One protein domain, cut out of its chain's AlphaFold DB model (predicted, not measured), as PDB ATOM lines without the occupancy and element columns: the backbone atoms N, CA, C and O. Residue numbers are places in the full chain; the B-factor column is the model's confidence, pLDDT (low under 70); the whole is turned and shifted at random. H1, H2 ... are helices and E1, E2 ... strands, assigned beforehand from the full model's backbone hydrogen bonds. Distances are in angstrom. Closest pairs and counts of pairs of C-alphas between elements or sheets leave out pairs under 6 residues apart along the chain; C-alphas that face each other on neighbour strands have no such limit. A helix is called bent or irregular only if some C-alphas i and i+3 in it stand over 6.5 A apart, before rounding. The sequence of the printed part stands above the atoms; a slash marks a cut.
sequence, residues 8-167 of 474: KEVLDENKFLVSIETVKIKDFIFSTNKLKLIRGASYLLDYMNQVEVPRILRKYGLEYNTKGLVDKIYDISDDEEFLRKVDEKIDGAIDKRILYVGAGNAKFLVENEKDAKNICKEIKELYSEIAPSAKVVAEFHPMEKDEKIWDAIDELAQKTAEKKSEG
ATOM      1  N   LYS A   8     -28.444  18.728 -16.800       86.69
ATOM      2  CA  LYS A   8     -29.305  17.818 -16.052       86.69
ATOM      3  C   LYS A   8     -29.612  16.544 -16.843       86.69
ATOM      4  O   LYS A   8     -29.374  15.457 -16.338       86.69
ATOM      5  N   GLU A   9     -30.046  16.669 -18.097       88.81
ATOM      6  CA  GLU A   9     -30.288  15.504 -18.963       88.81
ATOM      7  C   GLU A   9     -29.010  14.684 -19.182       88.81
ATOM      8  O   GLU A   9     -29.049  13.458 -19.149       88.81
ATOM      9  N   VAL A  10     -27.858  15.350 -19.332       90.12
ATOM     10  CA  VAL A  10     -26.559  14.668 -19.432       90.12
ATOM     11  C   VAL A  10     -26.278  13.814 -18.189       90.12
ATOM     12  O   VAL A  10     -25.907  12.653 -18.339       90.12
ATOM     13  N   LEU A  11     -26.476  14.338 -16.980       88.81
ATOM     14  CA  LEU A  11     -26.270  13.588 -15.732       88.81
ATOM     15  C   LEU A  11     -27.324  12.485 -15.513       88.81
ATOM     16  O   LEU A  11     -27.032  11.411 -14.975       88.81
ATOM     17  N   ASP A  12     -28.557  12.717 -15.958       87.06
ATOM     18  CA  ASP A  12     -29.646  11.749 -15.832       87.06
ATOM     19  C   ASP A  12     -29.439  10.532 -16.748       87.06
ATOM     20  O   ASP A  12     -29.699   9.403 -16.329       87.06
ATOM     21  N   GLU A  13     -28.922  10.736 -17.959       89.31
ATOM     22  CA  GLU A  13     -28.724   9.679 -18.958       89.31
ATOM     23  C   GLU A  13     -27.359   8.981 -18.870       89.31
ATOM     24  O   GLU A  13     -27.233   7.825 -19.277       89.31
ATOM     25  N   ASN A  14     -26.322   9.661 -18.369       90.94
ATOM     26  CA  ASN A  14     -24.951   9.152 -18.396       90.94
ATOM     27  C   ASN A  14     -24.487   8.739 -16.999       90.94
ATOM     28  O   ASN A  14     -24.158   9.580 -16.169       90.94
ATOM     29  N   LYS A  15     -24.459   7.424 -16.752       92.88
ATOM     30  CA  LYS A  15     -24.198   6.840 -15.425       92.88
ATOM     31  C   LYS A  15     -22.770   6.360 -15.211       92.88
ATOM     32  O   LYS A  15     -22.489   5.752 -14.188       92.88
ATOM     33  N   PHE A  16     -21.865   6.598 -16.152       96.00
ATOM     34  CA  PHE A  16     -20.478   6.160 -16.030       96.00
ATOM     35  C   PHE A  16     -19.543   7.329 -16.294       96.00
ATOM     36  O   PHE A  16     -19.535   7.889 -17.391       96.00
ATOM     37  N   LEU A  17     -18.731   7.671 -15.298       96.81
ATOM     38  CA  LEU A  17     -17.664   8.652 -15.427       96.81
ATOM     39  C   LEU A  17     -16.373   7.935 -15.817       96.81
ATOM     40  O   LEU A  17     -15.954   7.000 -15.142       96.81
ATOM     41  N   VAL A  18     -15.735   8.367 -16.896       97.12
ATOM     42  CA  VAL A  18     -14.491   7.790 -17.415       97.12
ATOM     43  C   VAL A  18     -13.364   8.801 -17.255       97.12
ATOM     44  O   VAL A  18     -13.552   9.988 -17.528       97.12
ATOM     45  N   SER A  19     -12.189   8.332 -16.838       95.56
ATOM     46  CA  SER A  19     -10.958   9.118 -16.757       95.56
ATOM     47  C   SER A  19      -9.867   8.428 -17.559       95.56
ATOM     48  O   SER A  19      -9.596   7.244 -17.368       95.56
ATOM     49  N   ILE A  20      -9.223   9.191 -18.434       95.00
ATOM     50  CA  ILE A  20      -8.025   8.801 -19.173       95.00
ATOM     51  C   ILE A  20      -6.903   9.713 -18.700       95.00
ATOM     52  O   ILE A  20      -7.067  10.929 -18.682       95.00
ATOM     53  N   GLU A  21      -5.770   9.139 -18.323       93.44
ATOM     54  CA  GLU A  21      -4.614   9.899 -17.880       93.44
ATOM     55  C   GLU A  21      -3.313   9.295 -18.405       93.44
ATOM     56  O   GLU A  21      -2.936   8.178 -18.048       93.44
ATOM     57  N   THR A  22      -2.605  10.051 -19.239       92.50
ATOM     58  CA  THR A  22      -1.206   9.804 -19.571       92.50
ATOM     59  C   THR A  22      -0.362  10.069 -18.335       92.50
ATOM     60  O   THR A  22      -0.424  11.143 -17.740       92.50
ATOM     61  N   VAL A  23       0.466   9.107 -17.951       91.31
ATOM     62  CA  VAL A  23       1.319   9.209 -16.767       91.31
ATOM     63  C   VAL A  23       2.778   9.038 -17.144       91.31
ATOM     64  O   VAL A  23       3.103   8.555 -18.228       91.31
ATOM     65  N   LYS A  24       3.677   9.450 -16.242       89.38
ATOM     66  CA  LYS A  24       5.127   9.433 -16.485       89.38
ATOM     67  C   LYS A  24       5.527  10.175 -17.774       89.38
ATOM     68  O   LYS A  24       6.483   9.800 -18.442       89.38
ATOM     69  N   ILE A  25       4.805  11.252 -18.107       89.88
ATOM     70  CA  ILE A  25       5.056  12.098 -19.289       89.88
ATOM     71  C   ILE A  25       6.517  12.562 -19.323       89.88
ATOM     72  O   ILE A  25       7.180  12.459 -20.350       89.88
ATOM     73  N   LYS A  26       7.025  13.026 -18.177       88.81
ATOM     74  CA  LYS A  26       8.401  13.509 -18.007       88.81
ATOM     75  C   LYS A  26       9.423  12.395 -18.283       88.81
ATOM     76  O   LYS A  26      10.326  12.605 -19.086       88.81
ATOM     77  N   ASP A  27       9.225  11.198 -17.724       89.19
ATOM     78  CA  ASP A  27      10.096  10.036 -17.968       89.19
ATOM     79  C   ASP A  27      10.092   9.632 -19.449       89.19
ATOM     80  O   ASP A  27      11.141   9.354 -20.024       89.19
ATOM     81  N   PHE A  28       8.916   9.645 -20.087       92.19
ATOM     82  CA  PHE A  28       8.788   9.341 -21.508       92.19
ATOM     83  C   PHE A  28       9.498  10.385 -22.374       92.19
ATOM     84  O   PHE A  28      10.251  10.021 -23.268       92.19
ATOM     85  N   ILE A  29       9.293  11.680 -22.135       92.62
ATOM     86  CA  ILE A  29       9.896  12.746 -22.950       92.62
ATOM     87  C   ILE A  29      11.422  12.772 -22.786       92.62
ATOM     88  O   ILE A  29      12.142  12.882 -23.780       92.62
ATOM     89  N   PHE A  30      11.914  12.617 -21.554       91.00
ATOM     90  CA  PHE A  30      13.333  12.738 -21.206       91.00
ATOM     91  C   PHE A  30      14.069  11.398 -21.096       91.00
ATOM     92  O   PHE A  30      15.157  11.351 -20.524       91.00
ATOM     93  N   SER A  31      13.545  10.322 -21.698       89.44
ATOM     94  CA  SER A  31      14.235   9.020 -21.747       89.44
ATOM     95  C   SER A  31      15.532   9.042 -22.568       89.44
ATOM     96  O   SER A  31      16.260   8.059 -22.598       89.44
ATOM     97  N   THR A  32      15.854  10.152 -23.236       89.81
ATOM     98  CA  THR A  32      17.054  10.325 -24.061       89.81
ATOM     99  C   THR A  32      17.561  11.765 -24.003       89.81
ATOM    100  O   THR A  32      16.808  12.692 -23.717       89.81
ATOM    101  N   ASN A  33      18.839  11.972 -24.333       88.12
ATOM    102  CA  ASN A  33      19.434  13.305 -24.484       88.12
ATOM    103  C   ASN A  33      19.312  13.863 -25.911       88.12
ATOM    104  O   ASN A  33      19.690  15.006 -26.156       88.12
ATOM    105  N   LYS A  34      18.814  13.070 -26.870       90.19
ATOM    106  CA  LYS A  34      18.692  13.503 -28.265       90.19
ATOM    107  C   LYS A  34      17.475  14.396 -28.461       90.19
ATOM    108  O   LYS A  34      16.339  13.924 -28.447       90.19
ATOM    109  N   LEU A  35      17.726  15.675 -28.745       90.38
ATOM    110  CA  LEU A  35      16.696  16.705 -28.911       90.38
ATOM    111  C   LEU A  35      15.605  16.312 -29.909       90.38
ATOM    112  O   LEU A  35      14.419  16.474 -29.638       90.38
ATOM    113  N   LYS A  36      16.003  15.725 -31.044       90.38
ATOM    114  CA  LYS A  36      15.069  15.237 -32.064       90.38
ATOM    115  C   LYS A  36      14.038  14.261 -31.483       90.38
ATOM    116  O   LYS A  36      12.859  14.375 -31.807       90.38
ATOM    117  N   LEU A  37      14.465  13.332 -30.628       93.12
ATOM    118  CA  LEU A  37      13.579  12.354 -29.998       93.12
ATOM    119  C   LEU A  37      12.727  12.996 -28.903       93.12
ATOM    120  O   LEU A  37      11.546  12.680 -28.824       93.12
ATOM    121  N   ILE A  38      13.291  13.912 -28.110       93.62
ATOM    122  CA  ILE A  38      12.552  14.652 -27.074       93.62
ATOM    123  C   ILE A  38      11.394  15.440 -27.710       93.62
ATOM    124  O   ILE A  38      10.239  15.296 -27.315       93.62
ATOM    125  N   ARG A  39      11.683  16.191 -28.778       92.06
ATOM    126  CA  ARG A  39      10.689  16.905 -29.594       92.06
ATOM    127  C   ARG A  39       9.629  15.961 -30.157       92.06
ATOM    128  O   ARG A  39       8.437  16.243 -30.097       92.06
ATOM    129  N   GLY A  40      10.071  14.827 -30.700       93.19
ATOM    130  CA  GLY A  40       9.182  13.799 -31.228       93.19
ATOM    131  C   GLY A  40       8.260  13.192 -30.176       93.19
ATOM    132  O   GLY A  40       7.092  12.968 -30.464       93.19
ATOM    133  N   ALA A  41       8.764  12.982 -28.959       94.44
ATOM    134  CA  ALA A  41       7.994  12.506 -27.817       94.44
ATOM    135  C   ALA A  41       6.924  13.522 -27.402       94.44
ATOM    136  O   ALA A  41       5.765  13.148 -27.251       94.44
ATOM    137  N   SER A  42       7.295  14.802 -27.282       92.81
ATOM    138  CA  SER A  42       6.346  15.878 -26.977       92.81
ATOM    139  C   SER A  42       5.233  15.951 -28.022       92.81
ATOM    140  O   SER A  42       4.055  15.909 -27.673       92.81
ATOM    141  N   TYR A  43       5.591  16.010 -29.309       91.94
ATOM    142  CA  TYR A  43       4.602  16.092 -30.385       91.94
ATOM    143  C   TYR A  43       3.727  14.837 -30.472       91.94
ATOM    144  O   TYR A  43       2.533  14.939 -30.733       91.94
ATOM    145  N   LEU A  44       4.291  13.650 -30.229       92.69
ATOM    146  CA  LEU A  44       3.523  12.409 -30.177       92.69
ATOM    147  C   LEU A  44       2.446  12.458 -29.091       92.69
ATOM    148  O   LEU A  44       1.309  12.094 -29.360       92.69
ATOM    149  N   LEU A  45       2.764  12.939 -27.888       92.38
ATOM    150  CA  LEU A  45       1.760  13.067 -26.829       92.38
ATOM    151  C   LEU A  45       0.675  14.093 -27.184       92.38
ATOM    152  O   LEU A  45      -0.505  13.839 -26.942       92.38
ATOM    153  N   ASP A  46       1.040  15.210 -27.818       89.69
ATOM    154  CA  ASP A  46       0.061  16.157 -28.366       89.69
ATOM    155  C   ASP A  46      -0.828  15.503 -29.433       89.69
ATOM    156  O   ASP A  46      -2.046  15.671 -29.409       89.69
ATOM    157  N   TYR A  47      -0.247  14.706 -30.330       88.62
ATOM    158  CA  TYR A  47      -0.974  13.965 -31.360       88.62
ATOM    159  C   TYR A  47      -1.953  12.953 -30.756       88.62
ATOM    160  O   TYR A  47      -3.122  12.906 -31.145       88.62
ATOM    161  N   MET A  48      -1.522  12.199 -29.744       88.94
ATOM    162  CA  MET A  48      -2.392  11.279 -29.015       88.94
ATOM    163  C   MET A  48      -3.578  12.026 -28.397       88.94
ATOM    164  O   MET A  48      -4.726  11.635 -28.599       88.94
ATOM    165  N   ASN A  49      -3.322  13.139 -27.711       87.50
ATOM    166  CA  ASN A  49      -4.343  13.884 -26.972       87.50
ATOM    167  C   ASN A  49      -5.289  14.706 -27.855       87.50
ATOM    168  O   ASN A  49      -6.464  14.845 -27.523       87.50
ATOM    169  N   GLN A  50      -4.795  15.277 -28.954       84.81
ATOM    170  CA  GLN A  50      -5.551  16.229 -29.775       84.81
ATOM    171  C   GLN A  50      -6.132  15.601 -31.047       84.81
ATOM    172  O   GLN A  50      -7.028  16.200 -31.647       84.81
ATOM    173  N   VAL A  51      -5.667  14.409 -31.445       84.19
ATOM    174  CA  VAL A  51      -6.109  13.716 -32.668       84.19
ATOM    175  C   VAL A  51      -6.681  12.336 -32.353       84.19
ATOM    176  O   VAL A  51      -7.859  12.088 -32.612       84.19
ATOM    177  N   GLU A  52      -5.891  11.440 -31.760       86.69
ATOM    178  CA  GLU A  52      -6.273  10.025 -31.650       86.69
ATOM    179  C   GLU A  52      -7.303   9.737 -30.552       86.69
ATOM    180  O   GLU A  52      -8.288   9.035 -30.795       86.69
ATOM    181  N   VAL A  53      -7.135  10.314 -29.360       88.88
ATOM    182  CA  VAL A  53      -8.123  10.199 -28.278       88.88
ATOM    183  C   VAL A  53      -9.467  10.804 -28.720       88.88
ATOM    184  O   VAL A  53     -10.467  10.084 -28.683       88.88
ATOM    185  N   PRO A  54      -9.537  12.047 -29.244       87.31
ATOM    186  CA  PRO A  54     -10.780  12.616 -29.774       87.31
ATOM    187  C   PRO A  54     -11.423  11.779 -30.880       87.31
ATOM    188  O   PRO A  54     -12.649  11.734 -30.992       87.31
ATOM    189  N   ARG A  55     -10.619  11.089 -31.695       84.00
ATOM    190  CA  ARG A  55     -11.119  10.179 -32.726       84.00
ATOM    191  C   ARG A  55     -11.830   8.967 -32.128       84.00
ATOM    192  O   ARG A  55     -12.915   8.627 -32.602       84.00
ATOM    193  N   ILE A  56     -11.260   8.342 -31.096       87.00
ATOM    194  CA  ILE A  56     -11.928   7.255 -30.366       87.00
ATOM    195  C   ILE A  56     -13.214   7.782 -29.734       87.00
ATOM    196  O   ILE A  56     -14.275   7.213 -29.960       87.00
ATOM    197  N   LEU A  57     -13.162   8.919 -29.035       88.88
ATOM    198  CA  LEU A  57     -14.341   9.521 -28.403       88.88
ATOM    199  C   LEU A  57     -15.475   9.787 -29.414       88.88
ATOM    200  O   LEU A  57     -16.634   9.448 -29.160       88.88
ATOM    201  N   ARG A  58     -15.148  10.275 -30.618       86.88
ATOM    202  CA  ARG A  58     -16.125  10.536 -31.689       86.88
ATOM    203  C   ARG A  58     -16.916   9.290 -32.110       86.88
ATOM    204  O   ARG A  58     -18.095   9.417 -32.444       86.88
ATOM    205  N   LYS A  59     -16.321   8.092 -32.067       84.38
ATOM    206  CA  LYS A  59     -17.011   6.814 -32.349       84.38
ATOM    207  C   LYS A  59     -18.189   6.583 -31.397       84.38
ATOM    208  O   LYS A  59     -19.246   6.125 -31.823       84.38
ATOM    209  N   TYR A  60     -18.030   7.000 -30.143       87.94
ATOM    210  CA  TYR A  60     -19.051   6.948 -29.091       87.94
ATOM    211  C   TYR A  60     -19.944   8.198 -29.069       87.94
ATOM    212  O   TYR A  60     -20.728   8.424 -28.149       87.94
ATOM    213  N   GLY A  61     -19.855   9.026 -30.113       86.88
ATOM    214  CA  GLY A  61     -20.623  10.255 -30.260       86.88
ATOM    215  C   GLY A  61     -20.133  11.412 -29.394       86.88
ATOM    216  O   GLY A  61     -20.822  12.423 -29.356       86.88
ATOM    217  N   LEU A  62     -18.997  11.279 -28.705       89.38
ATOM    218  CA  LEU A  62     -18.381  12.340 -27.908       89.38
ATOM    219  C   LEU A  62     -17.530  13.216 -28.837       89.38
ATOM    220  O   LEU A  62     -16.379  12.905 -29.142       89.38
ATOM    221  N   GLU A  63     -18.124  14.287 -29.358       87.88
ATOM    222  CA  GLU A  63     -17.423  15.210 -30.252       87.88
ATOM    223  C   GLU A  63     -16.498  16.152 -29.463       87.88
ATOM    224  O   GLU A  63     -16.924  16.839 -28.538       87.88
ATOM    225  N   TYR A  64     -15.227  16.210 -29.862       86.19
ATOM    226  CA  TYR A  64     -14.231  17.131 -29.317       86.19
ATOM    227  C   TYR A  64     -13.432  17.743 -30.469       86.19
ATOM    228  O   TYR A  64     -12.681  17.046 -31.156       86.19
ATOM    229  N   ASN A  65     -13.646  19.034 -30.734       82.00
ATOM    230  CA  ASN A  65     -12.993  19.767 -31.815       82.00
ATOM    231  C   ASN A  65     -11.972  20.770 -31.256       82.00
ATOM    232  O   ASN A  65     -12.282  21.947 -31.073       82.00
ATOM    233  N   THR A  66     -10.751  20.289 -31.011       72.62
ATOM    234  CA  THR A  66      -9.599  21.089 -30.553       72.62
ATOM    235  C   THR A  66      -9.273  22.230 -31.498       72.62
ATOM    236  O   THR A  66      -9.250  23.383 -31.079       72.62
ATOM    237  N   LYS A  67      -9.054  21.921 -32.780       72.31
ATOM    238  CA  LYS A  67      -8.605  22.894 -33.782       72.31
ATOM    239  C   LYS A  67      -9.573  24.068 -33.897       72.31
ATOM    240  O   LYS A  67      -9.183  25.222 -33.766       72.31
ATOM    241  N   GLY A  68     -10.868  23.767 -34.017       71.50
ATOM    242  CA  GLY A  68     -11.909  24.786 -34.095       71.50
ATOM    243  C   GLY A  68     -12.054  25.637 -32.831       71.50
ATOM    244  O   GLY A  68     -12.587  26.743 -32.925       71.50
ATOM    245  N   LEU A  69     -11.614  25.139 -31.673       76.50
ATOM    246  CA  LEU A  69     -11.560  25.900 -30.431       76.50
ATOM    247  C   LEU A  69     -10.310  26.793 -30.408       76.50
ATOM    248  O   LEU A  69     -10.445  28.010 -30.296       76.50
ATOM    249  N   VAL A  70      -9.119  26.216 -30.601       74.12
ATOM    250  CA  VAL A  70      -7.831  26.935 -30.605       74.12
ATOM    251  C   VAL A  70      -7.859  28.102 -31.594       74.12
ATOM    252  O   VAL A  70      -7.651  29.243 -31.183       74.12
ATOM    253  N   ASP A  71      -8.244  27.856 -32.850       72.56
ATOM    254  CA  ASP A  71      -8.275  28.875 -33.911       72.56
ATOM    255  C   ASP A  71      -9.190  30.067 -33.594       72.56
ATOM    256  O   ASP A  71      -8.998  31.163 -34.117       72.56
ATOM    257  N   LYS A  72     -10.217  29.862 -32.759       74.31
ATOM    258  CA  LYS A  72     -11.237  30.878 -32.469       74.31
ATOM    259  C   LYS A  72     -11.003  31.635 -31.174       74.31
ATOM    260  O   LYS A  72     -11.466  32.769 -31.081       74.31
ATOM    261  N   ILE A  73     -10.387  31.009 -30.169       77.31
ATOM    262  CA  ILE A  73     -10.291  31.597 -28.824       77.31
ATOM    263  C   ILE A  73      -8.866  31.782 -28.308       77.31
ATOM    264  O   ILE A  73      -8.672  32.628 -27.438       77.31
ATOM    265  N   TYR A  74      -7.858  31.066 -28.822       77.12
ATOM    266  CA  TYR A  74      -6.500  31.194 -28.273       77.12
ATOM    267  C   TYR A  74      -5.838  32.509 -28.686       77.12
ATOM    268  O   TYR A  74      -5.031  33.029 -27.927       77.12
ATOM    269  N   ASP A  75      -6.216  33.083 -29.830       78.19
ATOM    270  CA  ASP A  75      -5.639  34.334 -30.341       78.19
ATOM    271  C   ASP A  75      -6.385  35.608 -29.889       78.19
ATOM    272  O   ASP A  75      -5.946  36.710 -30.213       78.19
ATOM    273  N   ILE A  76      -7.479  35.497 -29.124       82.94
ATOM    274  CA  ILE A  76      -8.178  36.673 -28.574       82.94
ATOM    275  C   ILE A  76      -7.257  37.334 -27.547       82.94
ATOM    276  O   ILE A  76      -6.934  36.703 -26.549       82.94
ATOM    277  N   SER A  77      -6.819  38.573 -27.768       81.56
ATOM    278  CA  SER A  77      -5.928  39.274 -26.831       81.56
ATOM    279  C   SER A  77      -6.663  39.906 -25.653       81.56
ATOM    280  O   SER A  77      -6.105  40.000 -24.561       81.56
ATOM    281  N   ASP A  78      -7.905  40.333 -25.874       87.38
ATOM    282  CA  ASP A  78      -8.735  40.956 -24.852       87.38
ATOM    283  C   ASP A  78      -9.336  39.902 -23.909       87.38
ATOM    284  O   ASP A  78     -10.084  39.012 -24.323       87.38
ATOM    285  N   ASP A  79      -8.972  39.980 -22.628       84.75
ATOM    286  CA  ASP A  79      -9.372  38.980 -21.633       84.75
ATOM    287  C   ASP A  79     -10.893  39.026 -21.356       84.75
ATOM    288  O   ASP A  79     -11.495  37.978 -21.119       84.75
ATOM    289  N   GLU A  80     -11.540  40.195 -21.436       85.75
ATOM    290  CA  GLU A  80     -12.992  40.325 -21.230       85.75
ATOM    291  C   GLU A  80     -13.783  39.720 -22.399       85.75
ATOM    292  O   GLU A  80     -14.723  38.944 -22.200       85.75
ATOM    293  N   GLU A  81     -13.377  40.018 -23.635       87.62
ATOM    294  CA  GLU A  81     -13.939  39.429 -24.845       87.62
ATOM    295  C   GLU A  81     -13.790  37.907 -24.835       87.62
ATOM    296  O   GLU A  81     -14.742  37.188 -25.167       87.62
ATOM    297  N   PHE A  82     -12.613  37.417 -24.439       86.94
ATOM    298  CA  PHE A  82     -12.342  35.996 -24.296       86.94
ATOM    299  C   PHE A  82     -13.294  35.351 -23.283       86.94
ATOM    300  O   PHE A  82     -14.022  34.421 -23.642       86.94
ATOM    301  N   LEU A  83     -13.357  35.874 -22.053       85.38
ATOM    302  CA  LEU A  83     -14.210  35.335 -20.989       85.38
ATOM    303  C   LEU A  83     -15.700  35.372 -21.350       85.38
ATOM    304  O   LEU A  83     -16.438  34.473 -20.956       85.38
ATOM    305  N   ARG A  84     -16.147  36.358 -22.139       85.75
ATOM    306  CA  ARG A  84     -17.535  36.449 -22.621       85.75
ATOM    307  C   ARG A  84     -17.872  35.403 -23.686       85.75
ATOM    308  O   ARG A  84     -19.015  34.961 -23.771       85.75
ATOM    309  N   LYS A  85     -16.912  35.048 -24.544       87.62
ATOM    310  CA  LYS A  85     -17.129  34.129 -25.677       87.62
ATOM    311  C   LYS A  85     -16.821  32.671 -25.343       87.62
ATOM    312  O   LYS A  85     -17.302  31.792 -26.055       87.62
ATOM    313  N   VAL A  86     -16.006  32.409 -24.319       88.06
ATOM    314  CA  VAL A  86     -15.436  31.077 -24.067       88.06
ATOM    315  C   VAL A  86     -16.509  29.999 -23.897       88.06
ATOM    316  O   VAL A  86     -16.409  28.961 -24.548       88.06
ATOM    317  N   ASP A  87     -17.576  30.268 -23.144       87.31
ATOM    318  CA  ASP A  87     -18.630  29.284 -22.870       87.31
ATOM    319  C   ASP A  87     -19.388  28.887 -24.149       87.31
ATOM    320  O   ASP A  87     -19.541  27.702 -24.447       87.31
ATOM    321  N   GLU A  88     -19.766  29.866 -24.980       87.69
ATOM    322  CA  GLU A  88     -20.422  29.624 -26.276       87.69
ATOM    323  C   GLU A  88     -19.522  28.807 -27.219       87.69
ATOM    324  O   GLU A  88     -19.984  27.923 -27.948       87.69
ATOM    325  N   LYS A  89     -18.216  29.098 -27.226       88.25
ATOM    326  CA  LYS A  89     -17.257  28.397 -28.088       88.25
ATOM    327  C   LYS A  89     -16.992  26.976 -27.610       88.25
ATOM    328  O   LYS A  89     -16.900  26.089 -28.458       88.25
ATOM    329  N   ILE A  90     -16.943  26.753 -26.299       89.12
ATOM    330  CA  ILE A  90     -16.861  25.419 -25.699       89.12
ATOM    331  C   ILE A  90     -18.102  24.603 -26.068       89.12
ATOM    332  O   ILE A  90     -17.960  23.518 -26.626       89.12
ATOM    333  N   ASP A  91     -19.308  25.130 -25.859       86.25
ATOM    334  CA  ASP A  91     -20.557  24.423 -26.182       86.25
ATOM    335  C   ASP A  91     -20.722  24.142 -27.683       86.25
ATOM    336  O   ASP A  91     -21.338  23.150 -28.081       86.25
ATOM    337  N   GLY A  92     -20.142  24.986 -28.537       85.81
ATOM    338  CA  GLY A  92     -20.122  24.775 -29.982       85.81
ATOM    339  C   GLY A  92     -19.107  23.735 -30.471       85.81
ATOM    340  O   GLY A  92     -19.274  23.232 -31.586       85.81
ATOM    341  N   ALA A  93     -18.064  23.438 -29.690       86.06
ATOM    342  CA  ALA A  93     -16.910  22.634 -30.114       86.06
ATOM    343  C   ALA A  93     -16.722  21.322 -29.336       86.06
ATOM    344  O   ALA A  93     -16.066  20.408 -29.841       86.06
ATOM    345  N   ILE A  94     -17.266  21.227 -28.122       89.06
ATOM    346  CA  ILE A  94     -17.053  20.124 -27.184       89.06
ATOM    347  C   ILE A  94     -18.414  19.594 -26.726       89.06
ATOM    348  O   ILE A  94     -19.266  20.357 -26.277       89.06
ATOM    349  N   ASP A  95     -18.614  18.280 -26.797       90.50
ATOM    350  CA  ASP A  95     -19.794  17.605 -26.252       90.50
ATOM    351  C   ASP A  95     -19.939  17.894 -24.745       90.50
ATOM    352  O   ASP A  95     -18.956  17.883 -24.003       90.50
ATOM    353  N   LYS A  96     -21.161  18.164 -24.269       91.38
ATOM    354  CA  LYS A  96     -21.420  18.498 -22.853       91.38
ATOM    355  C   LYS A  96     -21.076  17.362 -21.891       91.38
ATOM    356  O   LYS A  96     -20.845  17.622 -20.715       91.38
ATOM    357  N   ARG A  97     -21.000  16.124 -22.388       92.81
ATOM    358  CA  ARG A  97     -20.523  14.961 -21.631       92.81
ATOM    359  C   ARG A  97     -19.020  14.979 -21.388       92.81
ATOM    360  O   ARG A  97     -18.554  14.161 -20.613       92.81
ATOM    361  N   ILE A  98     -18.246  15.848 -22.035       92.06
ATOM    362  CA  ILE A  98     -16.802  15.974 -21.818       92.06
ATOM    363  C   ILE A  98     -16.556  17.087 -20.799       92.06
ATOM    364  O   ILE A  98     -16.879  18.245 -21.058       92.06
ATOM    365  N   LEU A  99     -15.977  16.719 -19.654       89.38
ATOM    366  CA  LEU A  99     -15.773  17.581 -18.488       89.38
ATOM    367  C   LEU A  99     -14.421  18.287 -18.536       89.38
ATOM    368  O   LEU A  99     -14.308  19.448 -18.163       89.38
ATOM    369  N   TYR A 100     -13.390  17.560 -18.955       83.75
ATOM    370  CA  TYR A 100     -12.010  18.022 -18.942       83.75
ATOM    371  C   TYR A 100     -11.250  17.312 -20.055       83.75
ATOM    372  O   TYR A 100     -11.363  16.093 -20.161       83.75
ATOM    373  N   VAL A 101     -10.470  18.037 -20.856       80.56
ATOM    374  CA  VAL A 101      -9.461  17.457 -21.758       80.56
ATOM    375  C   VAL A 101      -8.283  18.423 -21.839       80.56
ATOM    376  O   VAL A 101      -8.444  19.539 -22.326       80.56
ATOM    377  N   GLY A 102      -7.107  17.998 -21.381       74.56
ATOM    378  CA  GLY A 102      -5.887  18.805 -21.412       74.56
ATOM    379  C   GLY A 102      -4.695  18.095 -20.766       74.56
ATOM    380  O   GLY A 102      -4.876  17.297 -19.851       74.56
ATOM    381  N   ALA A 103      -3.480  18.371 -21.254       71.25
ATOM    382  CA  ALA A 103      -2.212  17.872 -20.697       71.25
ATOM    383  C   ALA A 103      -2.168  16.352 -20.405       71.25
ATOM    384  O   ALA A 103      -1.671  15.914 -19.372       71.25
ATOM    385  N   GLY A 104      -2.711  15.527 -21.306       78.06
ATOM    386  CA  GLY A 104      -2.754  14.072 -21.117       78.06
ATOM    387  C   GLY A 104      -3.864  13.573 -20.197       78.06
ATOM    388  O   GLY A 104      -3.923  12.381 -19.934       78.06
ATOM    389  N   ASN A 105      -4.766  14.431 -19.721       86.06
ATOM    390  CA  ASN A 105      -5.909  14.033 -18.906       86.06
ATOM    391  C   ASN A 105      -7.224  14.302 -19.647       86.06
ATOM    392  O   ASN A 105      -7.407  15.378 -20.216       86.06
ATOM    393  N   ALA A 106      -8.145  13.342 -19.627       91.38
ATOM    394  CA  ALA A 106      -9.502  13.499 -20.128       91.38
ATOM    395  C   ALA A 106     -10.518  12.897 -19.152       91.38
ATOM    396  O   ALA A 106     -10.311  11.795 -18.646       91.38
ATOM    397  N   LYS A 107     -11.632  13.595 -18.919       94.06
ATOM    398  CA  LYS A 107     -12.772  13.123 -18.120       94.06
ATOM    399  C   LYS A 107     -14.069  13.360 -18.868       94.06
ATOM    400  O   LYS A 107     -14.311  14.469 -19.347       94.06
ATOM    401  N   PHE A 108     -14.895  12.330 -18.973       95.44
ATOM    402  CA  PHE A 108     -16.156  12.397 -19.707       95.44
ATOM    403  C   PHE A 108     -17.161  11.363 -19.203       95.44
ATOM    404  O   PHE A 108     -16.799  10.361 -18.591       95.44
ATOM    405  N   LEU A 109     -18.432  11.626 -19.474       95.44
ATOM    406  CA  LEU A 109     -19.570  10.798 -19.109       95.44
ATOM    407  C   LEU A 109     -20.011   9.926 -20.288       95.44
ATOM    408  O   LEU A 109     -20.010  10.368 -21.440       95.44
ATOM    409  N   VAL A 110     -20.426   8.695 -19.991       95.12
ATOM    410  CA  VAL A 110     -21.026   7.770 -20.959       95.12
ATOM    411  C   VAL A 110     -22.267   7.085 -20.389       95.12
ATOM    412  O   VAL A 110     -22.419   6.922 -19.177       95.12
ATOM    413  N   GLU A 111     -23.170   6.689 -21.285       92.69
ATOM    414  CA  GLU A 111     -24.488   6.141 -20.944       92.69
ATOM    415  C   GLU A 111     -24.401   4.770 -20.272       92.69
ATOM    416  O   GLU A 111     -25.088   4.509 -19.287       92.69
ATOM    417  N   ASN A 112     -23.548   3.886 -20.792       92.88
ATOM    418  CA  ASN A 112     -23.531   2.483 -20.401       92.88
ATOM    419  C   ASN A 112     -22.114   1.953 -20.135       92.88
ATOM    420  O   ASN A 112     -21.118   2.417 -20.694       92.88
ATOM    421  N   GLU A 113     -22.047   0.911 -19.305       95.31
ATOM    422  CA  GLU A 113     -20.795   0.277 -18.883       95.31
ATOM    423  C   GLU A 113     -20.005  -0.310 -20.059       95.31
ATOM    424  O   GLU A 113     -18.774  -0.330 -20.050       95.31
ATOM    425  N   LYS A 114     -20.708  -0.813 -21.080       95.25
ATOM    426  CA  LYS A 114     -20.082  -1.432 -22.252       95.25
ATOM    427  C   LYS A 114     -19.248  -0.404 -23.015       95.25
ATOM    428  O   LYS A 114     -18.107  -0.704 -23.363       95.25
ATOM    429  N   ASP A 115     -19.776   0.793 -23.232       94.38
ATOM    430  CA  ASP A 115     -19.052   1.881 -23.886       94.38
ATOM    431  C   ASP A 115     -17.887   2.371 -23.022       94.38
ATOM    432  O   ASP A 115     -16.781   2.507 -23.542       94.38
ATOM    433  N   ALA A 116     -18.075   2.516 -21.704       96.12
ATOM    434  CA  ALA A 116     -16.990   2.858 -20.777       96.12
ATOM    435  C   ALA A 116     -15.816   1.866 -20.873       96.12
ATOM    436  O   ALA A 116     -14.662   2.265 -21.061       96.12
ATOM    437  N   LYS A 117     -16.116   0.559 -20.813       96.06
ATOM    438  CA  LYS A 117     -15.127  -0.525 -20.937       96.06
ATOM    439  C   LYS A 117     -14.430  -0.514 -22.293       96.06
ATOM    440  O   LYS A 117     -13.207  -0.639 -22.343       96.06
ATOM    441  N   ASN A 118     -15.186  -0.359 -23.380       94.44
ATOM    442  CA  ASN A 118     -14.618  -0.366 -24.725       94.44
ATOM    443  C   ASN A 118     -13.712   0.845 -24.965       94.44
ATOM    444  O   ASN A 118     -12.618   0.666 -25.487       94.44
ATOM    445  N   ILE A 119     -14.105   2.044 -24.520       94.00
ATOM    446  CA  ILE A 119     -13.259   3.240 -24.629       94.00
ATOM    447  C   ILE A 119     -11.955   3.039 -23.854       94.00
ATOM    448  O   ILE A 119     -10.880   3.260 -24.407       94.00
ATOM    449  N   CYS A 120     -12.022   2.574 -22.601       95.62
ATOM    450  CA  CYS A 120     -10.817   2.328 -21.803       95.62
ATOM    451  C   CYS A 120      -9.881   1.317 -22.478       95.62
ATOM    452  O   CYS A 120      -8.664   1.504 -22.476       95.62
ATOM    453  N   LYS A 121     -10.444   0.257 -23.069       94.19
ATOM    454  CA  LYS A 121      -9.689  -0.759 -23.805       94.19
ATOM    455  C   LYS A 121      -9.041  -0.183 -25.068       94.19
ATOM    456  O   LYS A 121      -7.829  -0.300 -25.213       94.19
ATOM    457  N   GLU A 122      -9.810   0.481 -25.928       91.88
ATOM    458  CA  GLU A 122      -9.315   1.046 -27.193       91.88
ATOM    459  C   GLU A 122      -8.235   2.105 -26.970       91.88
ATOM    460  O   GLU A 122      -7.294   2.199 -27.750       91.88
ATOM    461  N   ILE A 123      -8.326   2.880 -25.889       92.56
ATOM    462  CA  ILE A 123      -7.297   3.858 -25.521       92.56
ATOM    463  C   ILE A 123      -6.011   3.156 -25.071       92.56
ATOM    464  O   ILE A 123      -4.925   3.552 -25.487       92.56
ATOM    465  N   LYS A 124      -6.107   2.098 -24.255       92.31
ATOM    466  CA  LYS A 124      -4.938   1.303 -23.838       92.31
ATOM    467  C   LYS A 124      -4.266   0.621 -25.044       92.31
ATOM    468  O   LYS A 124      -3.038   0.631 -25.138       92.31
ATOM    469  N   GLU A 125      -5.052   0.092 -25.982       90.44
ATOM    470  CA  GLU A 125      -4.564  -0.492 -27.243       90.44
ATOM    471  C   GLU A 125      -3.897   0.572 -28.129       90.44
ATOM    472  O   GLU A 125      -2.754   0.399 -28.541       90.44
ATOM    473  N   LEU A 126      -4.541   1.729 -28.313       90.19
ATOM    474  CA  LEU A 126      -3.993   2.861 -29.062       90.19
ATOM    475  C   LEU A 126      -2.620   3.305 -28.536       90.19
ATOM    476  O   LEU A 126      -1.706   3.526 -29.326       90.19
ATOM    477  N   TYR A 127      -2.474   3.461 -27.216       91.81
ATOM    478  CA  TYR A 127      -1.190   3.823 -26.609       91.81
ATOM    479  C   TYR A 127      -0.130   2.748 -26.837       91.81
ATOM    480  O   TYR A 127       1.008   3.089 -27.138       91.81
ATOM    481  N   SER A 128      -0.507   1.473 -26.749       88.75
ATOM    482  CA  SER A 128       0.417   0.359 -26.978       88.75
ATOM    483  C   SER A 128       0.917   0.306 -28.425       88.75
ATOM    484  O   SER A 128       2.070  -0.037 -28.639       88.75
ATOM    485  N   GLU A 129       0.074   0.671 -29.397       86.88
ATOM    486  CA  GLU A 129       0.413   0.615 -30.826       86.88
ATOM    487  C   GLU A 129       1.095   1.886 -31.360       86.88
ATOM    488  O   GLU A 129       2.026   1.800 -32.155       86.88
ATOM    489  N   ILE A 130       0.642   3.084 -30.967       87.69
ATOM    490  CA  ILE A 130       1.164   4.348 -31.525       87.69
ATOM    491  C   ILE A 130       2.255   4.977 -30.658       87.69
ATOM    492  O   ILE A 130       3.129   5.670 -31.183       87.69
ATOM    493  N   ALA A 131       2.194   4.796 -29.341       90.81
ATOM    494  CA  ALA A 131       3.100   5.436 -28.397       90.81
ATOM    495  C   ALA A 131       3.720   4.392 -27.456       90.81
ATOM    496  O   ALA A 131       3.513   4.472 -26.240       90.81
ATOM    497  N   PRO A 132       4.486   3.420 -27.995       88.81
ATOM    498  CA  PRO A 132       5.119   2.392 -27.180       88.81
ATOM    499  C   PRO A 132       5.943   3.034 -26.060       88.81
ATOM    500  O   PRO A 132       6.510   4.117 -26.219       88.81
ATOM    501  N   SER A 133       5.948   2.382 -24.899       88.69
ATOM    502  CA  SER A 133       6.509   2.870 -23.627       88.69
ATOM    503  C   SER A 133       5.775   4.032 -22.951       88.69
ATOM    504  O   SER A 133       5.892   4.156 -21.727       88.69
ATOM    505  N   ALA A 134       4.976   4.840 -23.661       92.19
ATOM    506  CA  ALA A 134       4.121   5.828 -23.008       92.19
ATOM    507  C   ALA A 134       3.073   5.112 -22.146       92.19
ATOM    508  O   ALA A 134       2.496   4.093 -22.533       92.19
ATOM    509  N   LYS A 135       2.842   5.618 -20.934       92.00
ATOM    510  CA  LYS A 135       1.953   4.969 -19.967       92.00
ATOM    511  C   LYS A 135       0.630   5.714 -19.902       92.00
ATOM    512  O   LYS A 135       0.608   6.935 -19.774       92.00
ATOM    513  N   VAL A 136      -0.470   4.969 -19.957       93.81
ATOM    514  CA  VAL A 136      -1.826   5.503 -19.822       93.81
ATOM    515  C   VAL A 136      -2.598   4.695 -18.789       93.81
ATOM    516  O   VAL A 136      -2.518   3.466 -18.747       93.81
ATOM    517  N   VAL A 137      -3.353   5.393 -17.954       95.06
ATOM    518  CA  VAL A 137      -4.362   4.822 -17.067       95.06
ATOM    519  C   VAL A 137      -5.717   5.218 -17.632       95.06
ATOM    520  O   VAL A 137      -5.949   6.390 -17.909       95.06
ATOM    521  N   ALA A 138      -6.598   4.246 -17.844       95.38
ATOM    522  CA  ALA A 138      -7.964   4.501 -18.285       95.38
ATOM    523  C   ALA A 138      -8.906   3.669 -17.424       95.38
ATOM    524  O   ALA A 138      -8.876   2.438 -17.499       95.38
ATOM    525  N   GLU A 139      -9.678   4.355 -16.591       96.19
ATOM    526  CA  GLU A 139     -10.552   3.777 -15.574       96.19
ATOM    527  C   GLU A 139     -11.918   4.463 -15.612       96.19
ATOM    528  O   GLU A 139     -12.060   5.576 -16.125       96.19
ATOM    529  N   PHE A 140     -12.932   3.800 -15.062       96.69
ATOM    530  CA  PHE A 140     -14.278   4.352 -14.987       96.69
ATOM    531  C   PHE A 140     -14.938   4.077 -13.635       96.69
ATOM    532  O   PHE A 140     -14.581   3.140 -12.918       96.69
ATOM    533  N   HIS A 141     -15.917   4.909 -13.300       96.69
ATOM    534  CA  HIS A 141     -16.709   4.834 -12.085       96.69
ATOM    535  C   HIS A 141     -18.209   4.806 -12.451       96.69
ATOM    536  O   HIS A 141     -18.672   5.734 -13.121       96.69
ATOM    537  N   PRO A 142     -18.964   3.757 -12.070       95.94
ATOM    538  CA  PRO A 142     -20.422   3.741 -12.186       95.94
ATOM    539  C   PRO A 142     -21.044   4.631 -11.107       95.94
ATOM    540  O   PRO A 142     -20.861   4.353  -9.931       95.94
ATOM    541  N   MET A 143     -21.773   5.666 -11.509       94.00
ATOM    542  CA  MET A 143     -22.390   6.616 -10.587       94.00
ATOM    543  C   MET A 143     -23.657   6.042  -9.952       94.00
ATOM    544  O   MET A 143     -24.531   5.513 -10.653       94.00
ATOM    545  N   GLU A 144     -23.790   6.197  -8.637       89.75
ATOM    546  CA  GLU A 144     -25.025   5.851  -7.932       89.75
ATOM    547  C   GLU A 144     -26.140   6.877  -8.203       89.75
ATOM    548  O   GLU A 144     -25.908   7.987  -8.679       89.75
ATOM    549  N   LYS A 145     -27.399   6.510  -7.924       81.44
ATOM    550  CA  LYS A 145     -28.577   7.316  -8.300       81.44
ATOM    551  C   LYS A 145     -28.568   8.735  -7.710       81.44
ATOM    552  O   LYS A 145     -29.041   9.652  -8.376       81.44
ATOM    553  N   ASP A 146     -28.052   8.882  -6.495       84.88
ATOM    554  CA  ASP A 146     -28.042  10.138  -5.736       84.88
ATOM    555  C   ASP A 146     -26.613  10.673  -5.510       84.88
ATOM    556  O   ASP A 146     -26.417  11.645  -4.779       84.88
ATOM    557  N   GLU A 147     -25.614  10.047  -6.140       91.81
ATOM    558  CA  GLU A 147     -24.220  10.472  -6.061       91.81
ATOM    559  C   GLU A 147     -24.002  11.747  -6.876       91.81
ATOM    560  O   GLU A 147     -24.409  11.856  -8.036       91.81
ATOM    561  N   LYS A 148     -23.339  12.725  -6.259       91.56
ATOM    562  CA  LYS A 148     -23.004  13.984  -6.914       91.56
ATOM    563  C   LYS A 148     -21.782  13.835  -7.799       91.56
ATOM    564  O   LYS A 148     -20.816  13.164  -7.447       91.56
ATOM    565  N   ILE A 149     -21.776  14.550  -8.921       91.75
ATOM    566  CA  ILE A 149     -20.692  14.466  -9.903       91.75
ATOM    567  C   ILE A 149     -19.304  14.794  -9.332       91.75
ATOM    568  O   ILE A 149     -18.319  14.192  -9.750       91.75
ATOM    569  N   TRP A 150     -19.194  15.729  -8.384       90.62
ATOM    570  CA  TRP A 150     -17.911  16.051  -7.749       90.62
ATOM    571  C   TRP A 150     -17.420  14.932  -6.823       90.62
ATOM    572  O   TRP A 150     -16.215  14.698  -6.775       90.62
ATOM    573  N   ASP A 151     -18.324  14.208  -6.160       91.69
ATOM    574  CA  ASP A 151     -17.971  13.054  -5.327       91.69
ATOM    575  C   ASP A 151     -17.531  11.881  -6.223       91.69
ATOM    576  O   ASP A 151     -16.463  11.310  -6.010       91.69
ATOM    577  N   ALA A 152     -18.244  11.640  -7.331       93.69
ATOM    578  CA  ALA A 152     -17.852  10.653  -8.340       93.69
ATOM    579  C   ALA A 152     -16.477  10.955  -8.975       93.69
ATOM    580  O   ALA A 152     -15.709  10.042  -9.297       93.69
ATOM    581  N   ILE A 153     -16.141  12.240  -9.165       92.12
ATOM    582  CA  ILE A 153     -14.812  12.670  -9.634       92.12
ATOM    583  C   ILE A 153     -13.737  12.371  -8.584       92.12
ATOM    584  O   ILE A 153     -12.676  11.872  -8.968       92.12
ATOM    585  N   ASP A 154     -13.993  12.659  -7.305       91.44
ATOM    586  CA  ASP A 154     -13.066  12.379  -6.201       91.44
ATOM    587  C   ASP A 154     -12.800  10.857  -6.095       91.44
ATOM    588  O   ASP A 154     -11.642  10.427  -6.081       91.44
ATOM    589  N   GLU A 155     -13.849  10.032  -6.159       94.06
ATOM    590  CA  GLU A 155     -13.762   8.563  -6.167       94.06
ATOM    591  C   GLU A 155     -12.978   8.022  -7.374       94.06
ATOM    592  O   GLU A 155     -12.104   7.156  -7.258       94.06
ATOM    593  N   LEU A 156     -13.252   8.540  -8.575       94.00
ATOM    594  CA  LEU A 156     -12.521   8.136  -9.776       94.00
ATOM    595  C   LEU A 156     -11.052   8.581  -9.736       94.00
ATOM    596  O   LEU A 156     -10.174   7.858 -10.220       94.00
ATOM    597  N   ALA A 157     -10.764   9.750  -9.158       91.25
ATOM    598  CA  ALA A 157      -9.402  10.227  -8.955       91.25
ATOM    599  C   ALA A 157      -8.630   9.310  -7.997       91.25
ATOM    600  O   ALA A 157      -7.480   8.970  -8.290       91.25
ATOM    601  N   GLN A 158      -9.269   8.840  -6.919       92.75
ATOM    602  CA  GLN A 158      -8.682   7.856  -6.010       92.75
ATOM    603  C   GLN A 158      -8.373   6.536  -6.729       92.75
ATOM    604  O   GLN A 158      -7.221   6.100  -6.719       92.75
ATOM    605  N   LYS A 159      -9.345   5.945  -7.440       93.75
ATOM    606  CA  LYS A 159      -9.133   4.710  -8.230       93.75
ATOM    607  C   LYS A 159      -7.987   4.858  -9.232       93.75
ATOM    608  O   LYS A 159      -7.145   3.975  -9.388       93.75
ATOM    609  N   THR A 160      -7.923   6.009  -9.898       92.06
ATOM    610  CA  THR A 160      -6.855   6.326 -10.853       92.06
ATOM    611  C   THR A 160      -5.489   6.419 -10.158       92.06
ATOM    612  O   THR A 160      -4.489   5.955 -10.703       92.06
ATOM    613  N   ALA A 161      -5.419   6.985  -8.949       91.25
ATOM    614  CA  ALA A 161      -4.194   7.063  -8.150       91.25
ATOM    615  C   ALA A 161      -3.735   5.690  -7.623       91.25
ATOM    616  O   ALA A 161      -2.535   5.396  -7.645       91.25
ATOM    617  N   GLU A 162      -4.668   4.828  -7.219       91.88
ATOM    618  CA  GLU A 162      -4.391   3.435  -6.847       91.88
ATOM    619  C   GLU A 162      -3.769   2.681  -8.030       91.88
ATOM    620  O   GLU A 162      -2.688   2.105  -7.893       91.88
ATOM    621  N   LYS A 163      -4.349   2.804  -9.233       91.12
ATOM    622  CA  LYS A 163      -3.785   2.208 -10.458       91.12
ATOM    623  C   LYS A 163      -2.400   2.721 -10.827       91.12
ATOM    624  O   LYS A 163      -1.571   1.947 -11.294       91.12
ATOM    625  N   LYS A 164      -2.102   3.999 -10.589       89.44
ATOM    626  CA  LYS A 164      -0.732   4.519 -10.761       89.44
ATOM    627  C   LYS A 164       0.251   3.889  -9.777       89.44
ATOM    628  O   LYS A 164       1.415   3.699 -10.126       89.44
ATOM    629  N   SER A 165      -0.218   3.590  -8.568       88.25
ATOM    630  CA  SER A 165       0.593   3.057  -7.471       88.25
ATOM    631  C   SER A 165       0.869   1.557  -7.606       88.25
ATOM    632  O   SER A 165       1.923   1.108  -7.168       88.25
ATOM    633  N   GLU A 166      -0.012   0.798  -8.273       88.38
ATOM    634  CA  GLU A 166       0.238  -0.607  -8.658       88.38
ATOM    635  C   GLU A 166       1.503  -0.759  -9.530       88.38
ATOM    636  O   GLU A 166       2.134  -1.816  -9.546       88.38
ATOM    637  N   GLY A 167       1.910   0.315 -10.213       79.06
ATOM    638  CA  GLY A 167       3.067   0.334 -11.096       79.06
ATOM    639  C   GLY A 167       2.753  -0.200 -12.493       79.06
ATOM    640  O   GLY A 167       1.704  -0.778 -12.763       79.06
TER     641      GLY A 167
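Overview. This is residues 8 to 167 of the 474 residues of the protein "CRISPR-associated protein Cas10" of Leptotrichia trevisanii (UniProt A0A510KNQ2). A twisted four-stranded sheet forms the middle layer of three, with helices H3 and H6 over one face and H7 over the other. H3 reaches past the sheet to H2, and the helical hairpin H4 and H5 makes an arm off this body, while little H1 grazes the sheet. The 160 printed residues run H1 E1 H2 H3 H4 H5 E2 E3 H6 E4 H7, seven named helices and four named strands, class mixed; the sheet's order is E2 E3 E1 E4, antiparallel throughout. The whole is compact, radius of gyration of the C-alphas 16.8 A, spanning 50 by 45 by 26 A.

Arrangement. Start at H1, residues 8 to 13, which only grazes the sheet with residues 10 to 13. Next comes inner strand E1, residues 16 to 23; its antiparallel neighbours are E4, residues 135 to 142, where N 17 and O 141 lie 2.9 A apart, and E3, residues 105 to 110, where N 18 and O 108 lie 2.8 A apart, both within hydrogen-bond range. E3 forms a hairpin with edge strand E2, residues 98 to 102; N 107 and O 100 are 2.8 A apart, within hydrogen-bond range. H2, residues 25 to 29, touches H3, residues 35 to 59, at H3's residues 37 to 42 alone; the closest C-alphas, Ile 29 and Ala 41, are 5.2 A apart. H3 has a kink of 29 degrees near residue 46, and is only just irregular, C-alphas 50 and 53 being 6.7 A apart; its height over the sheet is 9.9 A. H4, residues 66 to 73, and H5, residues 79 to 93, touch at a shallow tilt of 29 degrees, opposite ways, closest at the C-alphas of Leu 69 and Ala 93, 6.3 A; H5 is irregular, C-alphas 84 and 87 being 7.3 A apart. H6, residues 113 to 130, runs along the strands over E1 and E4 at a height of 8.9 A; E3, H6 and E4 form a split strand-helix-strand unit, two same-way strands with E1 between them, its crossover right-handed. H7, residues 149 to 165, is on the opposite face at 8.3 A. O i to N i+4 pairs are within hydrogen-bond range throughout H1, H2, H6 and H7, and in 19 of 21 for H3, 3 of 4 for H4 and 9 of 11 for H5.

Along the chain. Find C-alpha 8 at (-29.305, 17.818, -16.052), where H1 begins. E1 is 22.0 A long, H3 35.3 A, H5 19.9 A, H6 25.7 A, E4 23.7 A and H7 24.3 A, ending at C-alpha 165, (0.593, 3.057, -7.471).

Size, cuts and confidence. The C-alphas farthest apart, Lys 34 and Asp 146, are 52.0 A apart. The printed part has no cut, no link is long, and no printed residue is under 70 in pLDDT.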